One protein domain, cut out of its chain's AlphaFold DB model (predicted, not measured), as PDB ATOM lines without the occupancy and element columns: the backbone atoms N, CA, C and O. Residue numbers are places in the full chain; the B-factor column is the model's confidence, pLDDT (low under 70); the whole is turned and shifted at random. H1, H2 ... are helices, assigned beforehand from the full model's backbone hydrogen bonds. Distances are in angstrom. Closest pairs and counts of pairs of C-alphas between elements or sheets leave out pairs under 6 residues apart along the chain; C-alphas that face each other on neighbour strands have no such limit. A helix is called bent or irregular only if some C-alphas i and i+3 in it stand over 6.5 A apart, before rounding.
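AT A GLANCE: This is residues 268 to 358, 373 to 406 and 413 to 441 of the 752 residues of the protein "Putative transmembrane protein" of Rhizoctonia solani 123E (UniProt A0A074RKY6). H1b, H2, H3, H4 and H5 form an up-and-down bundle, each running against the one before it, with H2 at its core; H1a, the first arm of bent H1, reaches away from the bundle. Residues 270 to 276 and 286 to 292, the latter in H1, stand free. The printed part has 154 residues with five named helices, H1 to H5 in chain order, and no named strand: all helix. It is compact, radius of gyration of the C-alphas 17.0 A, spanning 49 by 47 by 34 A.

HOW THE PARTS SIT: H1, residues 279 to 308, by its hydrogen bonds one helix, is bent: C-alphas 291 and 294 are 8.1 A apart, and arms H1a, 279 to 291, and H1b, 294 to 308, stand about perpendicular, at 73 degrees. H1a touches no helix. The hub H2, residues 316 to 336, is irregular, C-alphas 329 and 332 being 7.0 A apart, and touches H1b, H3, residues 338 to 356, H4, residues 373 to 392, and H5, residues 413 to 433. H1b and H2 form a helical hairpin at a steep tilt of 39 degrees; their closest C-alphas, Ala 297 and Leu 326, are 5.9 A apart. H2 and H5 run opposite ways at a shallow tilt of 7 degrees, closest C-alphas Thr 324 and Ala 425 at 5.5 A. H3 and H5 are apart. Every O i to N i+4 pair is within hydrogen-bond range in H1b, H3 and H5; H1a has 7 of 9, H2 15 of 17, H4 15 of 16.

IN THESE COORDINATES: H1a begins at C-alpha 279 (12.624, 2.158, 20.232). From first to last C-alpha H2 measures 30.5 A, H3 27.4 A, H4 29.4 A and H5 30.7 A, ending at C-alpha 433 (33.325, 3.755, 46.660).

THE WHOLE: The farthest C-alphas, Asn 280 and Asn 357, are 51.4 A apart. The printed part has two cuts: C-alphas 358 and 373 are 15.2 A apart across the first, where 14 residues of the chain are not printed, and C-alphas 406 and 413 are 16.0 A apart across the second, where 6 are not printed. Of the links printed whole, none is long. Residues under pLDDT 70 include 268 to 293 and 394 to 406.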
ATOM      1  N   ILE A 268      18.296   7.554  27.025       42.53
ATOM      2  CA  ILE A 268      19.657   6.968  27.105       42.53
ATOM      3  C   ILE A 268      20.295   6.751  25.707       42.53
ATOM      4  O   ILE A 268      21.501   6.558  25.564       42.53
ATOM      5  N   TYR A 269      19.500   6.828  24.635       42.38
ATOM      6  CA  TYR A 269      19.898   6.540  23.256       42.38
ATOM      7  C   TYR A 269      20.539   7.689  22.471       42.38
ATOM      8  O   TYR A 269      21.001   7.431  21.359       42.38
ATOM      9  N   SER A 270      20.552   8.940  22.953       39.97
ATOM     10  CA  SER A 270      21.037  10.048  22.106       39.97
ATOM     11  C   SER A 270      22.547  10.304  22.144       39.97
ATOM     12  O   SER A 270      23.032  10.977  21.239       39.97
ATOM     13  N   GLU A 271      23.300   9.782  23.123       40.69
ATOM     14  CA  GLU A 271      24.726  10.145  23.300       40.69
ATOM     15  C   GLU A 271      25.747   8.987  23.272       40.69
ATOM     16  O   GLU A 271      26.942   9.263  23.215       40.69
ATOM     17  N   PHE A 272      25.338   7.710  23.233       40.06
ATOM     18  CA  PHE A 272      26.263   6.558  23.267       40.06
ATOM     19  C   PHE A 272      26.192   5.673  22.000       40.06
ATOM     20  O   PHE A 272      25.177   5.677  21.298       40.06
ATOM     21  N   PRO A 273      27.253   4.903  21.661       35.47
ATOM     22  CA  PRO A 273      27.420   4.261  20.348       35.47
ATOM     23  C   PRO A 273      26.436   3.119  20.022       35.47
ATOM     24  O   PRO A 273      26.474   2.570  18.920       35.47
ATOM     25  N   LEU A 274      25.474   2.824  20.902       42.84
ATOM     26  CA  LEU A 274      24.289   2.007  20.611       42.84
ATOM     27  C   LEU A 274      23.220   2.736  19.762       42.84
ATOM     28  O   LEU A 274      22.093   2.258  19.637       42.84
ATOM     29  N   SER A 275      23.578   3.836  19.092       34.59
ATOM     30  CA  SER A 275      22.750   4.627  18.163       34.59
ATOM     31  C   SER A 275      22.255   3.887  16.899       34.59
ATOM     32  O   SER A 275      21.820   4.519  15.937       34.59
ATOM     33  N   ARG A 276      22.278   2.545  16.869       37.22
ATOM     34  CA  ARG A 276      21.804   1.726  15.737       37.22
ATOM     35  C   ARG A 276      20.428   1.083  15.903       37.22
ATOM     36  O   ARG A 276      19.951   0.514  14.926       37.22
ATOM     37  N   PHE A 277      19.773   1.166  17.061       38.41
ATOM     38  CA  PHE A 277      18.507   0.453  17.277       38.41
ATOM     39  C   PHE A 277      17.346   1.382  17.634       38.41
ATOM     40  O   PHE A 277      17.456   2.252  18.493       38.41
ATOM     41  N   SER A 278      16.216   1.197  16.943       38.00
ATOM     42  CA  SER A 278      14.989   1.964  17.169       38.00
ATOM     43  C   SER A 278      14.302   1.562  18.485       38.00
ATOM     44  O   SER A 278      14.511   0.464  19.001       38.00
ATOM     45  N   LEU A 279      13.408   2.412  19.007       37.66
ATOM     46  CA  LEU A 279      12.624   2.158  20.232       37.66
ATOM     47  C   LEU A 279      11.883   0.795  20.216       37.66
ATOM     48  O   LEU A 279      11.708   0.157  21.257       37.66
ATOM     49  N   ASN A 280      11.472   0.328  19.029       36.91
ATOM     50  CA  ASN A 280      10.808  -0.966  18.838       36.91
ATOM     51  C   ASN A 280      11.787  -2.149  18.926       36.91
ATOM     52  O   ASN A 280      11.434  -3.180  19.506       36.91
ATOM     53  N   ASP A 281      13.025  -1.983  18.450       41.53
ATOM     54  CA  ASP A 281      14.087  -2.988  18.563       41.53
ATOM     55  C   ASP A 281      14.570  -3.157  20.004       41.53
ATOM     56  O   ASP A 281      14.936  -4.260  20.380       41.53
ATOM     57  N   TYR A 282      14.500  -2.126  20.851       43.84
ATOM     58  CA  TYR A 282      14.889  -2.213  22.266       43.84
ATOM     59  C   TYR A 282      13.918  -3.042  23.116       43.84
ATOM     60  O   TYR A 282      14.327  -3.887  23.916       43.84
ATOM     61  N   SER A 283      12.608  -2.854  22.922       43.38
ATOM     62  CA  SER A 283      11.602  -3.679  23.605       43.38
ATOM     63  C   SER A 283      11.705  -5.155  23.191       43.38
ATOM     64  O   SER A 283      11.443  -6.036  24.012       43.38
ATOM     65  N   SER A 284      12.139  -5.400  21.947       42.69
ATOM     66  CA  SER A 284      12.495  -6.706  21.391       42.69
ATOM     67  C   SER A 284      13.843  -7.214  21.927       42.69
ATOM     68  O   SER A 284      13.932  -8.375  22.303       42.69
ATOM     69  N   TYR A 285      14.861  -6.362  22.075       49.19
ATOM     70  CA  TYR A 285      16.200  -6.672  22.593       49.19
ATOM     71  C   TYR A 285      16.178  -7.048  24.077       49.19
ATOM     72  O   TYR A 285      16.740  -8.069  24.461       49.19
ATOM     73  N   ILE A 286      15.463  -6.292  24.921       48.66
ATOM     74  CA  ILE A 286      15.240  -6.690  26.319       48.66
ATOM     75  C   ILE A 286      14.450  -7.993  26.375       48.66
ATOM     76  O   ILE A 286      14.806  -8.855  27.164       48.66
ATOM     77  N   ARG A 287      13.426  -8.171  25.528       44.94
ATOM     78  CA  ARG A 287      12.605  -9.394  25.489       44.94
ATOM     79  C   ARG A 287      13.384 -10.622  24.992       44.94
ATOM     80  O   ARG A 287      13.130 -11.717  25.474       44.94
ATOM     81  N   THR A 288      14.335 -10.450  24.075       43.41
ATOM     82  CA  THR A 288      15.163 -11.531  23.508       43.41
ATOM     83  C   THR A 288      16.384 -11.857  24.373       43.41
ATOM     84  O   THR A 288      16.724 -13.027  24.507       43.41
ATOM     85  N   ASN A 289      16.994 -10.874  25.047       47.88
ATOM     86  CA  ASN A 289      18.062 -11.105  26.036       47.88
ATOM     87  C   ASN A 289      17.545 -11.378  27.464       47.88
ATOM     88  O   ASN A 289      18.339 -11.725  28.335       47.88
ATOM     89  N   MET A 290      16.229 -11.302  27.707       46.16
ATOM     90  CA  MET A 290      15.578 -11.734  28.959       46.16
ATOM     91  C   MET A 290      15.826 -13.224  29.254       46.16
ATOM     92  O   MET A 290      15.828 -13.629  30.408       46.16
ATOM     93  N   GLN A 291      16.090 -14.024  28.212       49.28
ATOM     94  CA  GLN A 291      16.432 -15.451  28.289       49.28
ATOM     95  C   GLN A 291      17.930 -15.728  28.559       49.28
ATOM     96  O   GLN A 291      18.344 -16.881  28.527       49.28
ATOM     97  N   ARG A 292      18.764 -14.704  28.818       58.16
ATOM     98  CA  ARG A 292      20.234 -14.828  28.938       58.16
ATOM     99  C   ARG A 292      20.834 -14.349  30.269       58.16
ATOM    100  O   ARG A 292      22.036 -14.104  30.315       58.16
ATOM    101  N   SER A 293      20.066 -14.249  31.359       69.25
ATOM    102  CA  SER A 293      20.627 -13.896  32.683       69.25
ATOM    103  C   SER A 293      21.793 -14.810  33.093       69.25
ATOM    104  O   SER A 293      22.779 -14.332  33.637       69.25
ATOM    105  N   GLU A 294      21.743 -16.093  32.731       75.62
ATOM    106  CA  GLU A 294      22.842 -17.046  32.935       75.62
ATOM    107  C   GLU A 294      24.082 -16.730  32.101       75.62
ATOM    108  O   GLU A 294      25.192 -16.803  32.611       75.62
ATOM    109  N   ALA A 295      23.916 -16.341  30.833       80.69
ATOM    110  CA  ALA A 295      25.048 -16.012  29.970       80.69
ATOM    111  C   ALA A 295      25.795 -14.769  30.478       80.69
ATOM    112  O   ALA A 295      27.019 -14.720  30.431       80.69
ATOM    113  N   ILE A 296      25.054 -13.790  31.008       82.94
ATOM    114  CA  ILE A 296      25.627 -12.578  31.603       82.94
ATOM    115  C   ILE A 296      26.295 -12.906  32.938       82.94
ATOM    116  O   ILE A 296      27.422 -12.476  33.166       82.94
ATOM    117  N   ALA A 297      25.647 -13.703  33.795       86.62
ATOM    118  CA  ALA A 297      26.248 -14.171  35.043       86.62
ATOM    119  C   ALA A 297      27.543 -14.957  34.784       86.62
ATOM    120  O   ALA A 297      28.534 -14.754  35.481       86.62
ATOM    121  N   GLU A 298      27.568 -15.792  33.744       89.69
ATOM    122  CA  GLU A 298      28.752 -16.531  33.307       89.69
ATOM    123  C   GLU A 298      29.863 -15.588  32.830       89.69
ATOM    124  O   GLU A 298      30.991 -15.706  33.299       89.69
ATOM    125  N   SER A 299      29.559 -14.610  31.968       88.00
ATOM    126  CA  SER A 299      30.550 -13.619  31.516       88.00
ATOM    127  C   SER A 299      31.115 -12.777  32.666       88.00
ATOM    128  O   SER A 299      32.322 -12.556  32.726       88.00
ATOM    129  N   LEU A 300      30.266 -12.346  33.607       90.75
ATOM    130  CA  LEU A 300      30.696 -11.610  34.802       90.75
ATOM    131  C   LEU A 300      31.570 -12.474  35.714       90.75
ATOM    132  O   LEU A 300      32.608 -12.012  36.185       90.75
ATOM    133  N   THR A 301      31.185 -13.733  35.931       91.88
ATOM    134  CA  THR A 301      31.955 -14.669  36.760       91.88
ATOM    135  C   THR A 301      33.325 -14.940  36.148       91.88
ATOM    136  O   THR A 301      34.315 -14.889  36.864       91.88
ATOM    137  N   GLN A 302      33.406 -15.159  34.832       91.62
ATOM    138  CA  GLN A 302      34.677 -15.366  34.130       91.62
ATOM    139  C   GLN A 302      35.616 -14.163  34.260       91.62
ATOM    140  O   GLN A 302      36.816 -14.334  34.464       91.62
ATOM    141  N   LEU A 303      35.081 -12.945  34.164       89.31
ATOM    142  CA  LEU A 303      35.878 -11.724  34.256       89.31
ATOM    143  C   LEU A 303      36.381 -11.471  35.691       89.31
ATOM    144  O   LEU A 303      37.543 -11.115  35.882       89.31
ATOM    145  N   LEU A 304      35.546 -11.736  36.703       90.56
ATOM    146  CA  LEU A 304      35.951 -11.706  38.115       90.56
ATOM    147  C   LEU A 304      36.978 -12.805  38.440       90.56
ATOM    148  O   LEU A 304      37.955 -12.542  39.135       90.56
ATOM    149  N   GLU A 305      36.805 -14.012  37.897       91.12
ATOM    150  CA  GLU A 305      37.737 -15.140  38.033       91.12
ATOM    151  C   GLU A 305      39.115 -14.805  37.439       91.12
ATOM    152  O   GLU A 305      40.141 -15.031  38.079       91.12
ATOM    153  N   GLN A 306      39.158 -14.201  36.248       88.00
ATOM    154  CA  GLN A 306      40.405 -13.752  35.624       88.00
ATOM    155  C   GLN A 306      41.133 -12.697  36.463       88.00
ATOM    156  O   GLN A 306      42.360 -12.733  36.544       88.00
ATOM    157  N   HIS A 307      40.398 -11.787  37.104       86.81
ATOM    158  CA  HIS A 307      40.986 -10.801  38.007       86.81
ATOM    159  C   HIS A 307      41.512 -11.429  39.301       86.81
ATOM    160  O   HIS A 307      42.657 -11.176  39.670       86.81
ATOM    161  N   MET A 308      40.733 -12.309  39.941       85.44
ATOM    162  CA  MET A 308      41.162 -13.034  41.146       85.44
ATOM    163  C   MET A 308      42.379 -13.932  40.887       85.44
ATOM    164  O   MET A 308      43.226 -14.078  41.754       85.44
ATOM    165  N   ASN A 309      42.531 -14.482  39.682       83.88
ATOM    166  CA  ASN A 309      43.718 -15.258  39.306       83.88
ATOM    167  C   ASN A 309      44.935 -14.383  38.928       83.88
ATOM    168  O   ASN A 309      45.985 -14.917  38.573       83.88
ATOM    169  N   GLY A 310      44.812 -13.051  38.965       77.94
ATOM    170  CA  GLY A 310      45.870 -12.107  38.587       77.94
ATOM    171  C   GLY A 310      46.077 -11.941  37.075       77.94
ATOM    172  O   GLY A 310      47.088 -11.387  36.654       77.94
ATOM    173  N   GLY A 311      45.146 -12.421  36.244       75.94
ATOM    174  CA  GLY A 311      45.226 -12.335  34.781       75.94
ATOM    175  C   GLY A 311      44.826 -10.973  34.204       75.94
ATOM    176  O   GLY A 311      45.268 -10.622  33.111       75.94
ATOM    177  N   ILE A 312      44.001 -10.205  34.921       80.62
ATOM    178  CA  ILE A 312      43.561  -8.855  34.539       80.62
ATOM    179  C   ILE A 312      43.639  -7.951  35.766       80.62
ATOM    180  O   ILE A 312      43.119  -8.298  36.822       80.62
ATOM    181  N   GLU A 313      44.234  -6.769  35.631       78.88
ATOM    182  CA  GLU A 313      44.186  -5.731  36.662       78.88
ATOM    183  C   GLU A 313      42.924  -4.876  36.460       78.88
ATOM    184  O   GLU A 313      42.696  -4.345  35.373       78.88
ATOM    185  N   MET A 314      42.082  -4.778  37.490       81.50
ATOM    186  CA  MET A 314      40.844  -3.995  37.477       81.50
ATOM    187  C   MET A 314      40.865  -2.962  38.598       81.50
ATOM    188  O   MET A 314      41.391  -3.216  39.681       81.50
ATOM    189  N   GLU A 315      40.263  -1.800  38.348       85.12
ATOM    190  CA  GLU A 315      40.050  -0.804  39.395       85.12
ATOM    191  C   GLU A 315      39.088  -1.369  40.468       85.12
ATOM    192  O   GLU A 315      38.074  -1.975  40.104       85.12
ATOM    193  N   PRO A 316      39.330  -1.155  41.779       87.50
ATOM    194  CA  PRO A 316      38.481  -1.697  42.845       87.50
ATOM    195  C   PRO A 316      36.994  -1.339  42.723       87.50
ATOM    196  O   PRO A 316      36.124  -2.159  43.012       87.50
ATOM    197  N   THR A 317      36.691  -0.125  42.261       88.12
ATOM    198  CA  THR A 317      35.320   0.360  42.038       88.12
ATOM    199  C   THR A 317      34.637  -0.393  40.895       88.12
ATOM    200  O   THR A 317      33.477  -0.784  41.024       88.12
ATOM    201  N   GLN A 318      35.363  -0.670  39.806       88.81
ATOM    202  CA  GLN A 318      34.881  -1.457  38.668       88.81
ATOM    203  C   GLN A 318      34.622  -2.909  39.081       88.81
ATOM    204  O   GLN A 318      33.551  -3.447  38.798       88.81
ATOM    205  N   HIS A 319      35.552  -3.519  39.822       89.94
ATOM    206  CA  HIS A 319      35.378  -4.856  40.399       89.94
ATOM    207  C   HIS A 319      34.134  -4.929  41.294       89.94
ATOM    208  O   HIS A 319      33.297  -5.821  41.131       89.94
ATOM    209  N   ALA A 320      33.952  -3.948  42.181       91.00
ATOM    210  CA  ALA A 320      32.788  -3.882  43.056       91.00
ATOM    211  C   ALA A 320      31.476  -3.709  42.274       91.00
ATOM    212  O   ALA A 320      30.482  -4.365  42.596       91.00
ATOM    213  N   ALA A 321      31.460  -2.889  41.219       91.62
ATOM    214  CA  ALA A 321      30.291  -2.711  40.358       91.62
ATOM    215  C   ALA A 321      29.915  -4.007  39.619       91.62
ATOM    216  O   ALA A 321      28.731  -4.349  39.547       91.62
ATOM    217  N   LEU A 322      30.902  -4.761  39.123       92.75
ATOM    218  CA  LEU A 322      30.696  -6.055  38.465       92.75
ATOM    219  C   LEU A 322      30.204  -7.131  39.443       92.75
ATOM    220  O   LEU A 322      29.281  -7.878  39.120       92.75
ATOM    221  N   CYS A 323      30.754  -7.185  40.658       93.19
ATOM    222  CA  CYS A 323      30.270  -8.105  41.687       93.19
ATOM    223  C   CYS A 323      28.845  -7.758  42.145       93.19
ATOM    224  O   CYS A 323      27.993  -8.637  42.256       93.19
ATOM    225  N   THR A 324      28.555  -6.473  42.364       93.62
ATOM    226  CA  THR A 324      27.206  -5.995  42.720       93.62
ATOM    227  C   THR A 324      26.210  -6.350  41.614       93.62
ATOM    228  O   THR A 324      25.137  -6.883  41.884       93.62
ATOM    229  N   SER A 325      26.608  -6.143  40.357       92.56
ATOM    230  CA  SER A 325      25.859  -6.540  39.162       92.56
ATOM    231  C   SER A 325      25.543  -8.040  39.148       92.56
ATOM    232  O   SER A 325      24.393  -8.422  38.928       92.56
ATOM    233  N   LEU A 326      26.533  -8.890  39.444       92.62
ATOM    234  CA  LEU A 326      26.362 -10.342  39.532       92.62
ATOM    235  C   LEU A 326      25.374 -10.738  40.642       92.62
ATOM    236  O   LEU A 326      24.481 -11.544  40.403       92.62
ATOM    237  N   VAL A 327      25.489 -10.151  41.836       92.69
ATOM    238  CA  VAL A 327      24.609 -10.454  42.981       92.69
ATOM    239  C   VAL A 327      23.166 -10.035  42.715       92.69
ATOM    240  O   VAL A 327      22.249 -10.828  42.933       92.69
ATOM    241  N   VAL A 328      22.950  -8.827  42.190       90.62
ATOM    242  CA  VAL A 328      21.606  -8.346  41.833       90.62
ATOM    243  C   VAL A 328      20.991  -9.239  40.753       90.62
ATOM    244  O   VAL A 328      19.826  -9.616  40.866       90.62
ATOM    245  N   LEU A 329      21.773  -9.649  39.750       88.31
ATOM    246  CA  LEU A 329      21.326 -10.556  38.689       88.31
ATOM    247  C   LEU A 329      20.972 -11.957  39.212       88.31
ATOM    248  O   LEU A 329      20.005 -12.564  38.752       88.31
ATOM    249  N   LEU A 330      21.751 -12.477  40.164       87.31
ATOM    250  CA  LEU A 330      21.543 -13.802  40.744       87.31
ATOM    251  C   LEU A 330      20.445 -13.829  41.812       87.31
ATOM    252  O   LEU A 330      19.930 -14.910  42.072       87.31
ATOM    253  N   SER A 331      20.037 -12.692  42.381       87.00
ATOM    254  CA  SER A 331      19.047 -12.616  43.471       87.00
ATOM    255  C   SER A 331      17.752 -13.411  43.207       87.00
ATOM    256  O   SER A 331      17.300 -14.157  44.076       87.00
ATOM    257  N   CYS A 332      17.207 -13.370  41.985       78.25
ATOM    258  CA  CYS A 332      16.053 -14.186  41.575       78.25
ATOM    259  C   CYS A 332      16.343 -15.691  41.599       78.25
ATOM    260  O   CYS A 332      15.550 -16.495  42.095       78.25
ATOM    261  N   LYS A 333      17.503 -16.080  41.059       80.19
ATOM    262  CA  LYS A 333      17.953 -17.476  41.007       80.19
ATOM    263  C   LYS A 333      18.297 -18.012  42.386       80.19
ATOM    264  O   LYS A 333      18.016 -19.163  42.671       80.19
ATOM    265  N   MET A 334      18.811 -17.176  43.280       82.75
ATOM    266  CA  MET A 334      19.104 -17.555  44.661       82.75
ATOM    267  C   MET A 334      17.847 -18.020  45.404       82.75
ATOM    268  O   MET A 334      17.938 -18.937  46.219       82.75
ATOM    269  N   ALA A 335      16.688 -17.425  45.093       76.31
ATOM    270  CA  ALA A 335      15.396 -17.782  45.678       76.31
ATOM    271  C   ALA A 335      14.718 -18.995  45.010       76.31
ATOM    272  O   ALA A 335      13.931 -19.676  45.662       76.31
ATOM    273  N   THR A 336      14.993 -19.247  43.726       76.19
ATOM    274  CA  THR A 336      14.326 -20.290  42.921       76.19
ATOM    275  C   THR A 336      15.181 -21.549  42.747       76.19
ATOM    276  O   THR A 336      14.708 -22.638  43.051       76.19
ATOM    277  N   ASP A 337      16.449 -21.391  42.356       75.50
ATOM    278  CA  ASP A 337      17.430 -22.443  42.053       75.50
ATOM    279  C   ASP A 337      18.782 -22.170  42.748       75.50
ATOM    280  O   ASP A 337      19.809 -21.891  42.117       75.50
ATOM    281  N   SER A 338      18.807 -22.267  44.082       84.00
ATOM    282  CA  SER A 338      19.989 -21.942  44.898       84.00
ATOM    283  C   SER A 338      21.262 -22.729  44.528       84.00
ATOM    284  O   SER A 338      22.365 -22.229  44.741       84.00
ATOM    285  N   SER A 339      21.146 -23.945  43.982       84.44
ATOM    286  CA  SER A 339      22.293 -24.803  43.638       84.44
ATOM    287  C   SER A 339      23.154 -24.226  42.512       84.44
ATOM    288  O   SER A 339      24.381 -24.284  42.587       84.44
ATOM    289  N   VAL A 340      22.531 -23.617  41.498       84.44
ATOM    290  CA  VAL A 340      23.235 -22.993  40.368       84.44
ATOM    291  C   VAL A 340      24.021 -21.777  40.848       84.44
ATOM    292  O   VAL A 340      25.188 -21.610  40.500       84.44
ATOM    293  N   THR A 341      23.428 -20.954  41.717       86.62
ATOM    294  CA  THR A 341      24.133 -19.806  42.300       86.62
ATOM    295  C   THR A 341      25.329 -20.238  43.144       86.62
ATOM    296  O   THR A 341      26.400 -19.643  43.032       86.62
ATOM    297  N   VAL A 342      25.192 -21.308  43.932       90.88
ATOM    298  CA  VAL A 342      26.311 -21.851  44.715       90.88
ATOM    299  C   VAL A 342      27.479 -22.265  43.815       90.88
ATOM    300  O   VAL A 342      28.624 -22.008  44.174       90.88
ATOM    301  N   GLN A 343      27.232 -22.815  42.622       90.75
ATOM    302  CA  GLN A 343      28.312 -23.163  41.687       90.75
ATOM    303  C   GLN A 343      29.120 -21.939  41.226       90.75
ATOM    304  O   GLN A 343      30.349 -22.011  41.190       90.75
ATOM    305  N   TYR A 344      28.467 -20.808  40.934       91.50
ATOM    306  CA  TYR A 344      29.168 -19.556  40.610       91.50
ATOM    307  C   TYR A 344      30.027 -19.064  41.783       91.50
ATOM    308  O   TYR A 344      31.180 -18.678  41.590       91.50
ATOM    309  N   ILE A 345      29.499 -19.136  43.009       92.75
ATOM    310  CA  ILE A 345      30.220 -18.725  44.223       92.75
ATOM    311  C   ILE A 345      31.444 -19.617  44.455       92.75
ATOM    312  O   ILE A 345      32.538 -19.110  44.688       92.75
ATOM    313  N   LEU A 346      31.291 -20.939  44.335       93.06
ATOM    314  CA  LEU A 346      32.396 -21.887  44.499       93.06
ATOM    315  C   LEU A 346      33.496 -21.685  43.458       93.06
ATOM    316  O   LEU A 346      34.670 -21.807  43.795       93.06
ATOM    317  N   ARG A 347      33.149 -21.343  42.211       93.12
ATOM    318  CA  ARG A 347      34.147 -21.014  41.181       93.12
ATOM    319  C   ARG A 347      35.018 -19.827  41.589       93.12
ATOM    320  O   ARG A 347      36.237 -19.922  41.488       93.12
ATOM    321  N   LEU A 348      34.417 -18.759  42.114       92.50
ATOM    322  CA  LEU A 348      35.160 -17.588  42.592       92.50
ATOM    323  C   LEU A 348      35.989 -17.893  43.850       92.50
ATOM    324  O   LEU A 348      37.130 -17.450  43.949       92.50
ATOM    325  N   ILE A 349      35.469 -18.712  44.773       91.19
ATOM    326  CA  ILE A 349      36.233 -19.189  45.943       91.19
ATOM    327  C   ILE A 349      37.477 -19.970  45.497       91.19
ATOM    328  O   ILE A 349      38.575 -19.730  46.003       91.19
ATOM    329  N   ARG A 350      37.325 -20.883  44.529       90.94
ATOM    330  CA  ARG A 350      38.440 -21.668  43.981       90.94
ATOM    331  C   ARG A 350      39.470 -20.768  43.299       90.94
ATOM    332  O   ARG A 350      40.660 -20.931  43.567       90.94
ATOM    333  N   ALA A 351      39.029 -19.793  42.502       88.38
ATOM    334  CA  ALA A 351      39.904 -18.811  41.858       88.38
ATOM    335  C   ALA A 351      40.776 -18.069  42.886       88.38
ATOM    336  O   ALA A 351      42.004 -18.134  42.818       88.38
ATOM    337  N   TYR A 352      40.151 -17.488  43.916       86.88
ATOM    338  CA  TYR A 352      40.849 -16.815  45.017       86.88
ATOM    339  C   TYR A 352      41.854 -17.734  45.734       86.88
ATOM    340  O   TYR A 352      43.008 -17.363  45.947       86.88
ATOM    341  N   SER A 353      41.456 -18.972  46.049       81.62
ATOM    342  CA  SER A 353      42.341 -19.922  46.736       81.62
ATOM    343  C   SER A 353      43.561 -20.337  45.901       81.62
ATOM    344  O   SER A 353      44.644 -20.555  46.449       81.62
ATOM    345  N   SER A 354      43.420 -20.397  44.571       79.62
ATOM    346  CA  SER A 354      44.517 -20.750  43.665       79.62
ATOM    347  C   SER A 354      45.629 -19.695  43.661       79.62
ATOM    348  O   SER A 354      46.808 -20.037  43.584       79.62
ATOM    349  N   GLN A 355      45.262 -18.420  43.820       69.62
ATOM    350  CA  GLN A 355      46.200 -17.306  43.908       69.62
ATOM    351  C   GLN A 355      46.989 -17.340  45.223       69.62
ATOM    352  O   GLN A 355      48.209 -17.185  45.207       69.62
ATOM    353  N   SER A 356      46.312 -17.600  46.349       59.16
ATOM    354  CA  SER A 356      46.946 -17.657  47.674       59.16
ATOM    355  C   SER A 356      48.016 -18.754  47.771       59.16
ATOM    356  O   SER A 356      49.063 -18.549  48.382       59.16
ATOM    357  N   ASN A 357      47.797 -19.901  47.118       56.03
ATOM    358  CA  ASN A 357      48.727 -21.037  47.138       56.03
ATOM    359  C   ASN A 357      50.003 -20.832  46.294       56.03
ATOM    360  O   ASN A 357      50.964 -21.581  46.458       56.03
ATOM    361  N   ASN A 358      50.044 -19.835  45.401       51.38
ATOM    362  CA  ASN A 358      51.202 -19.558  44.537       51.38
ATOM    363  C   ASN A 358      52.276 -18.672  45.200       51.38
ATOM    364  O   ASN A 358      53.278 -18.334  44.566       51.38
ATOM    365  N   ALA A 373      44.217  -5.618  47.431       63.22
ATOM    366  CA  ALA A 373      43.563  -6.616  46.589       63.22
ATOM    367  C   ALA A 373      43.027  -7.822  47.391       63.22
ATOM    368  O   ALA A 373      41.961  -8.344  47.069       63.22
ATOM    369  N   ASP A 374      43.724  -8.237  48.457       76.62
ATOM    370  CA  ASP A 374      43.305  -9.344  49.330       76.62
ATOM    371  C   ASP A 374      42.029  -8.953  50.103       76.62
ATOM    372  O   ASP A 374      41.040  -9.685  50.106       76.62
ATOM    373  N   ASP A 375      41.988  -7.729  50.646       80.00
ATOM    374  CA  ASP A 375      40.802  -7.185  51.327       80.00
ATOM    375  C   ASP A 375      39.594  -7.022  50.378       80.00
ATOM    376  O   ASP A 375      38.444  -7.299  50.753       80.00
ATOM    377  N   LEU A 376      39.830  -6.603  49.128       85.56
ATOM    378  CA  LEU A 376      38.782  -6.492  48.109       85.56
ATOM    379  C   LEU A 376      38.197  -7.867  47.753       85.56
ATOM    380  O   LEU A 376      36.977  -8.032  47.704       85.56
ATOM    381  N   ASN A 377      39.037  -8.878  47.549       88.06
ATOM    382  CA  ASN A 377      38.569 -10.228  47.242       88.06
ATOM    383  C   ASN A 377      37.808 -10.847  48.424       88.06
ATOM    384  O   ASN A 377      36.724 -11.403  48.228       88.06
ATOM    385  N   GLN A 378      38.286 -10.666  49.659       87.25
ATOM    386  CA  GLN A 378      37.577 -11.128  50.858       87.25
ATOM    387  C   GLN A 378      36.206 -10.459  51.028       87.25
ATOM    388  O   GLN A 378      35.227 -11.142  51.331       87.25
ATOM    389  N   SER A 379      36.102  -9.145  50.800       88.19
ATOM    390  CA  SER A 379      34.811  -8.435  50.852       88.19
ATOM    391  C   SER A 379      33.848  -8.882  49.747       88.19
ATOM    392  O   SER A 379      32.655  -9.043  50.001       88.19
ATOM    393  N   THR A 380      34.365  -9.176  48.553       91.62
ATOM    394  CA  THR A 380      33.598  -9.726  47.419       91.62
ATOM    395  C   THR A 380      33.004 -11.095  47.753       91.62
ATOM    396  O   THR A 380      31.808 -11.333  47.572       91.62
ATOM    397  N   LEU A 381      33.822 -12.000  48.297       92.81
ATOM    398  CA  LEU A 381      33.375 -13.327  48.723       92.81
ATOM    399  C   LEU A 381      32.390 -13.242  49.899       92.81
ATOM    400  O   LEU A 381      31.392 -13.965  49.912       92.81
ATOM    401  N   ALA A 382      32.612 -12.321  50.842       90.81
ATOM    402  CA  ALA A 382      31.676 -12.059  51.931       90.81
ATOM    403  C   ALA A 382      30.317 -11.566  51.420       90.81
ATOM    404  O   ALA A 382      29.294 -11.997  51.944       90.81
ATOM    405  N   LEU A 383      30.283 -10.713  50.388       93.19
ATOM    406  CA  LEU A 383      29.034 -10.260  49.774       93.19
ATOM    407  C   LEU A 383      28.274 -11.444  49.162       93.19
ATOM    408  O   LEU A 383      27.083 -11.605  49.418       93.19
ATOM    409  N   LEU A 384      28.950 -12.285  48.379       93.25
ATOM    410  CA  LEU A 384      28.333 -13.434  47.709       93.25
ATOM    411  C   LEU A 384      27.763 -14.454  48.707       93.25
ATOM    412  O   LEU A 384      26.616 -14.893  48.573       93.25
ATOM    413  N   LEU A 385      28.543 -14.805  49.731       91.12
ATOM    414  CA  LEU A 385      28.121 -15.715  50.797       91.12
ATOM    415  C   LEU A 385      27.016 -15.092  51.661       91.12
ATOM    416  O   LEU A 385      26.018 -15.750  51.961       91.12
ATOM    417  N   GLY A 386      27.158 -13.815  52.016       88.56
ATOM    418  CA  GLY A 386      26.163 -13.056  52.767       88.56
ATOM    419  C   GLY A 386      24.831 -12.959  52.029       88.56
ATOM    420  O   GLY A 386      23.785 -13.170  52.636       88.56
ATOM    421  N   ALA A 387      24.849 -12.741  50.712       90.19
ATOM    422  CA  ALA A 387      23.648 -12.704  49.883       90.19
ATOM    423  C   ALA A 387      22.934 -14.071  49.837       90.19
ATOM    424  O   ALA A 387      21.706 -14.127  49.909       90.19
ATOM    425  N   MET A 388      23.680 -15.186  49.799       88.44
ATOM    426  CA  MET A 388      23.104 -16.541  49.898       88.44
ATOM    427  C   MET A 388      22.453 -16.823  51.249       88.44
ATOM    428  O   MET A 388      21.459 -17.547  51.313       88.44
ATOM    429  N   ALA A 389      22.986 -16.263  52.327       84.94
ATOM    430  CA  ALA A 389      22.356 -16.359  53.633       84.94
ATOM    431  C   ALA A 389      21.132 -15.428  53.730       84.94
ATOM    432  O   ALA A 389      20.067 -15.852  54.178       84.94
ATOM    433  N   ALA A 390      21.239 -14.188  53.244       83.81
ATOM    434  CA  ALA A 390      20.175 -13.179  53.271       83.81
ATOM    435  C   ALA A 390      18.944 -13.559  52.429       83.81
ATOM    436  O   ALA A 390      17.822 -13.236  52.802       83.81
ATOM    437  N   ILE A 391      19.107 -14.296  51.323       82.69
ATOM    438  CA  ILE A 391      17.947 -14.757  50.541       82.69
ATOM    439  C   ILE A 391      17.093 -15.767  51.333       82.69
ATOM    440  O   ILE A 391      15.875 -15.838  51.174       82.69
ATOM    441  N   ASN A 392      17.734 -16.564  52.191       77.44
ATOM    442  CA  ASN A 392      17.092 -17.650  52.923       77.44
ATOM    443  C   ASN A 392      16.513 -17.183  54.264       77.44
ATOM    444  O   ASN A 392      15.721 -17.910  54.865       77.44
ATOM    445  N   THR A 393      16.899 -15.994  54.743       72.44
ATOM    446  CA  THR A 393      16.569 -15.530  56.093       72.44
ATOM    447  C   THR A 393      16.532 -14.002  56.171       72.44
ATOM    448  O   THR A 393      17.348 -13.309  55.570       72.44
ATOM    449  N   SER A 394      15.627 -13.462  56.982       62.22
ATOM    450  CA  SER A 394      15.476 -12.016  57.167       62.22
ATOM    451  C   SER A 394      16.380 -11.424  58.254       62.22
ATOM    452  O   SER A 394      16.266 -10.234  58.535       62.22
ATOM    453  N   CYS A 395      17.213 -12.229  58.923       63.69
ATOM    454  CA  CYS A 395      17.968 -11.780  60.095       63.69
ATOM    455  C   CYS A 395      19.336 -11.179  59.752       63.69
ATOM    456  O   CYS A 395      19.828 -10.355  60.513       63.69
ATOM    457  N   PHE A 396      19.946 -11.538  58.617       64.62
ATOM    458  CA  PHE A 396      21.338 -11.161  58.345       64.62
ATOM    459  C   PHE A 396      21.555  -9.709  57.948       64.62
ATOM    460  O   PHE A 396      22.650  -9.203  58.157       64.62
ATOM    461  N   VAL A 397      20.552  -9.051  57.374       63.53
ATOM    462  CA  VAL A 397      20.703  -7.696  56.842       63.53
ATOM    463  C   VAL A 397      19.981  -6.733  57.769       63.53
ATOM    464  O   VAL A 397      18.789  -6.901  58.029       63.53
ATOM    465  N   LYS A 398      20.713  -5.735  58.276       63.72
ATOM    466  CA  LYS A 398      20.142  -4.653  59.083       63.72
ATOM    467  C   LYS A 398      19.015  -3.977  58.305       63.72
ATOM    468  O   LYS A 398      19.122  -3.790  57.093       63.72
ATOM    469  N   ASP A 399      17.959  -3.578  59.009       60.88
ATOM    470  CA  ASP A 399      16.915  -2.758  58.405       60.88
ATOM    471  C   ASP A 399      17.540  -1.507  57.780       60.88
ATOM    472  O   ASP A 399      18.313  -0.792  58.423       60.88
ATOM    473  N   SER A 400      17.224  -1.280  56.503       59.47
ATOM    474  CA  SER A 400      17.746  -0.149  55.745       59.47
ATOM    475  C   SER A 400      17.361   1.152  56.460       59.47
ATOM    476  O   SER A 400      16.167   1.431  56.598       59.47
ATOM    477  N   PRO A 401      18.318   1.991  56.893       56.72
ATOM    478  CA  PRO A 401      18.004   3.273  57.525       56.72
ATOM    479  C   PRO A 401      17.270   4.226  56.571       56.72
ATOM    480  O   PRO A 401      16.605   5.158  57.022       56.72
ATOM    481  N   CYS A 402      17.340   3.977  55.257       54.25
ATOM    482  CA  CYS A 402      16.572   4.695  54.243       54.25
ATOM    483  C   CYS A 402      15.077   4.371  54.269       54.25
ATOM    484  O   CYS A 402      14.258   5.228  53.937       54.25
ATOM    485  N   PHE A 403      14.709   3.162  54.687       59.56
ATOM    486  CA  PHE A 403      13.353   2.650  54.554       59.56
ATOM    487  C   PHE A 403      12.916   2.004  55.866       59.56
ATOM    488  O   PHE A 403      13.094   0.812  56.101       59.56
ATOM    489  N   SER A 404      12.319   2.814  56.741       51.38
ATOM    490  CA  SER A 404      11.623   2.318  57.928       51.38
ATOM    491  C   SER A 404      10.503   1.385  57.473       51.38
ATOM    492  O   SER A 404       9.616   1.851  56.765       51.38
ATOM    493  N   ARG A 405      10.537   0.104  57.870       52.56
ATOM    494  CA  ARG A 405       9.475  -0.879  57.594       52.56
ATOM    495  C   ARG A 405       8.163  -0.405  58.231       52.56
ATOM    496  O   ARG A 405       8.011  -0.547  59.446       52.56
ATOM    497  N   PRO A 406       7.185   0.132  57.482       37.50
ATOM    498  CA  PRO A 406       5.890   0.436  58.049       37.50
ATOM    499  C   PRO A 406       5.060  -0.835  57.882       37.50
ATOM    500  O   PRO A 406       4.517  -1.083  56.815       37.50
ATOM    501  N   ARG A 413       7.368 -13.545  51.000       62.69
ATOM    502  CA  ARG A 413       8.672 -13.893  51.607       62.69
ATOM    503  C   ARG A 413       9.850 -13.724  50.638       62.69
ATOM    504  O   ARG A 413      10.886 -13.201  51.019       62.69
ATOM    505  N   SER A 414       9.656 -14.104  49.374       66.56
ATOM    506  CA  SER A 414      10.662 -13.965  48.315       66.56
ATOM    507  C   SER A 414      11.043 -12.506  48.024       66.56
ATOM    508  O   SER A 414      12.215 -12.232  47.784       66.56
ATOM    509  N   ARG A 415      10.100 -11.556  48.111       72.69
ATOM    510  CA  ARG A 415      10.379 -10.129  47.881       72.69
ATOM    511  C   ARG A 415      11.172  -9.508  49.022       72.69
ATOM    512  O   ARG A 415      12.149  -8.821  48.755       72.69
ATOM    513  N   MET A 416      10.814  -9.819  50.269       73.38
ATOM    514  CA  MET A 416      11.590  -9.377  51.437       73.38
ATOM    515  C   MET A 416      13.044  -9.873  51.365       73.38
ATOM    516  O   MET A 416      13.976  -9.120  51.627       73.38
ATOM    517  N   SER A 417      13.245 -11.127  50.950       77.62
ATOM    518  CA  SER A 417      14.576 -11.700  50.737       77.62
ATOM    519  C   SER A 417      15.383 -10.954  49.664       77.62
ATOM    520  O   SER A 417      16.577 -10.721  49.847       77.62
ATOM    521  N   MET A 418      14.751 -10.548  48.555       82.12
ATOM    522  CA  MET A 418      15.420  -9.761  47.507       82.12
ATOM    523  C   MET A 418      15.792  -8.358  47.986       82.12
ATOM    524  O   MET A 418      16.896  -7.904  47.703       82.12
ATOM    525  N   GLU A 419      14.916  -7.689  48.740       83.75
ATOM    526  CA  GLU A 419      15.215  -6.381  49.338       83.75
ATOM    527  C   GLU A 419      16.464  -6.449  50.222       83.75
ATOM    528  O   GLU A 419      17.347  -5.603  50.092       83.75
ATOM    529  N   CYS A 420      16.594  -7.495  51.048       83.19
ATOM    530  CA  CYS A 420      17.788  -7.730  51.861       83.19
ATOM    531  C   CYS A 420      19.051  -7.927  51.006       83.19
ATOM    532  O   CYS A 420      20.090  -7.344  51.311       83.19
ATOM    533  N   VAL A 421      18.982  -8.714  49.928       88.31
ATOM    534  CA  VAL A 421      20.135  -8.950  49.040       88.31
ATOM    535  C   VAL A 421      20.561  -7.673  48.310       88.31
ATOM    536  O   VAL A 421      21.754  -7.388  48.226       88.31
ATOM    537  N   VAL A 422      19.608  -6.887  47.805       88.94
ATOM    538  CA  VAL A 422      19.899  -5.628  47.102       88.94
ATOM    539  C   VAL A 422      20.451  -4.577  48.068       88.94
ATOM    540  O   VAL A 422      21.411  -3.889  47.729       88.94
ATOM    541  N   GLU A 423      19.908  -4.483  49.284       87.50
ATOM    542  CA  GLU A 423      20.434  -3.603  50.334       87.50
ATOM    543  C   GLU A 423      21.868  -3.992  50.726       87.50
ATOM    544  O   GLU A 423      22.743  -3.129  50.784       87.50
ATOM    545  N   LEU A 424      22.146  -5.289  50.901       88.38
ATOM    546  CA  LEU A 424      23.496  -5.792  51.165       88.38
ATOM    547  C   LEU A 424      24.473  -5.444  50.029       88.38
ATOM    548  O   LEU A 424      25.598  -5.006  50.279       88.38
ATOM    549  N   ALA A 425      24.038  -5.609  48.777       91.56
ATOM    550  CA  ALA A 425      24.828  -5.260  47.601       91.56
ATOM    551  C   ALA A 425      25.119  -3.750  47.544       91.56
ATOM    552  O   ALA A 425      26.232  -3.349  47.196       91.56
ATOM    553  N   TRP A 426      24.164  -2.908  47.956       89.75
ATOM    554  CA  TRP A 426      24.366  -1.463  48.051       89.75
ATOM    555  C   TRP A 426      25.393  -1.090  49.126       89.75
ATOM    556  O   TRP A 426      26.293  -0.291  48.864       89.75
ATOM    557  N   GLN A 427      25.290  -1.693  50.315       87.44
ATOM    558  CA  GLN A 427      26.229  -1.483  51.420       87.44
ATOM    559  C   GLN A 427      27.659  -1.860  51.024       87.44
ATOM    560  O   GLN A 427      28.587  -1.084  51.262       87.44
ATOM    561  N   TYR A 428      27.832  -3.011  50.365       90.38
ATOM    562  CA  TYR A 428      29.119  -3.423  49.808       90.38
ATOM    563  C   TYR A 428      29.645  -2.396  48.801       90.38
ATOM    564  O   TYR A 428      30.757  -1.894  48.971       90.38
ATOM    565  N   LEU A 429      28.845  -2.024  47.795       90.88
ATOM    566  CA  LEU A 429      29.283  -1.101  46.749       90.88
ATOM    567  C   LEU A 429      29.725   0.249  47.334       90.88
ATOM    568  O   LEU A 429      30.786   0.762  46.981       90.88
ATOM    569  N   LEU A 430      28.955   0.801  48.276       87.88
ATOM    570  CA  LEU A 430      29.291   2.059  48.946       87.88
ATOM    571  C   LEU A 430      30.535   1.953  49.824       87.88
ATOM    572  O   LEU A 430      31.302   2.911  49.874       87.88
ATOM    573  N   SER A 431      30.765   0.810  50.478       86.06
ATOM    574  CA  SER A 431      31.967   0.603  51.295       86.06
ATOM    575  C   SER A 431      33.260   0.684  50.475       86.06
ATOM    576  O   SER A 431      34.280   1.141  50.991       86.06
ATOM    577  N   ILE A 432      33.204   0.305  49.191       88.00
ATOM    578  CA  ILE A 432      34.339   0.386  48.262       88.00
ATOM    579  C   ILE A 432      34.452   1.778  47.631       88.00
ATOM    580  O   ILE A 432      35.557   2.302  47.505       88.00
ATOM    581  N   VAL A 433      33.330   2.400  47.250       86.00
ATOM    582  CA  VAL A 433      33.325   3.755  46.660       86.00
ATOM    583  C   VAL A 433      33.755   4.815  47.680       86.00
ATOM    584  O   VAL A 433      34.466   5.757  47.334       86.00
ATOM    585  N   TYR A 434      33.355   4.655  48.943       83.94
ATOM    586  CA  TYR A 434      33.644   5.582  50.033       83.94
ATOM    587  C   TYR A 434      34.325   4.865  51.209       83.94
ATOM    588  O   TYR A 434      33.692   4.604  52.240       83.94
ATOM    589  N   PRO A 435      35.632   4.562  51.096       77.19
ATOM    590  CA  PRO A 435      36.366   3.898  52.165       77.19
ATOM    591  C   PRO A 435      36.332   4.747  53.445       77.19
ATOM    592  O   PRO A 435      36.666   5.932  53.433       77.19
ATOM    593  N   GLY A 436      35.907   4.141  54.557       66.19
ATOM    594  CA  GLY A 436      35.781   4.799  55.866       66.19
ATOM    595  C   GLY A 436      34.353   4.899  56.407       66.19
ATOM    596  O   GLY A 436      34.181   5.173  57.592       66.19
ATOM    597  N   THR A 437      33.326   4.621  55.595       63.31
ATOM    598  CA  THR A 437      31.961   4.403  56.100       63.31
ATOM    599  C   THR A 437      31.795   2.939  56.516       63.31
ATOM    600  O   THR A 437      31.995   2.045  55.695       63.31
ATOM    601  N   SER A 438      31.438   2.669  57.775       60.12
ATOM    602  CA  SER A 438      31.310   1.317  58.350       60.12
ATOM    603  C   SER A 438      30.029   0.589  57.906       60.12
ATOM    604  O   SER A 438      29.255   0.132  58.744       60.12
ATOM    605  N   LEU A 439      29.768   0.533  56.597       67.81
ATOM    606  CA  LEU A 439      28.505   0.034  56.038       67.81
ATOM    607  C   LEU A 439      28.501  -1.473  55.769       67.81
ATOM    608  O   LEU A 439      27.433  -2.073  55.763       67.81
ATOM    609  N   PHE A 440      29.666  -2.092  55.551       80.19
ATOM    610  CA  PHE A 440      29.762  -3.501  55.176       80.19
ATOM    611  C   PHE A 440      30.694  -4.273  56.114       80.19
ATOM    612  O   PHE A 440      31.907  -4.059  56.133       80.19
ATOM    613  N   ASN A 441      30.128  -5.197  56.892       80.44
ATOM    614  CA  ASN A 441      30.889  -6.036  57.809       80.44
ATOM    615  C   ASN A 441      31.334  -7.334  57.119       80.44
ATOM    616  O   ASN A 441      30.693  -8.381  57.234       80.44
TER     617      ASN A 441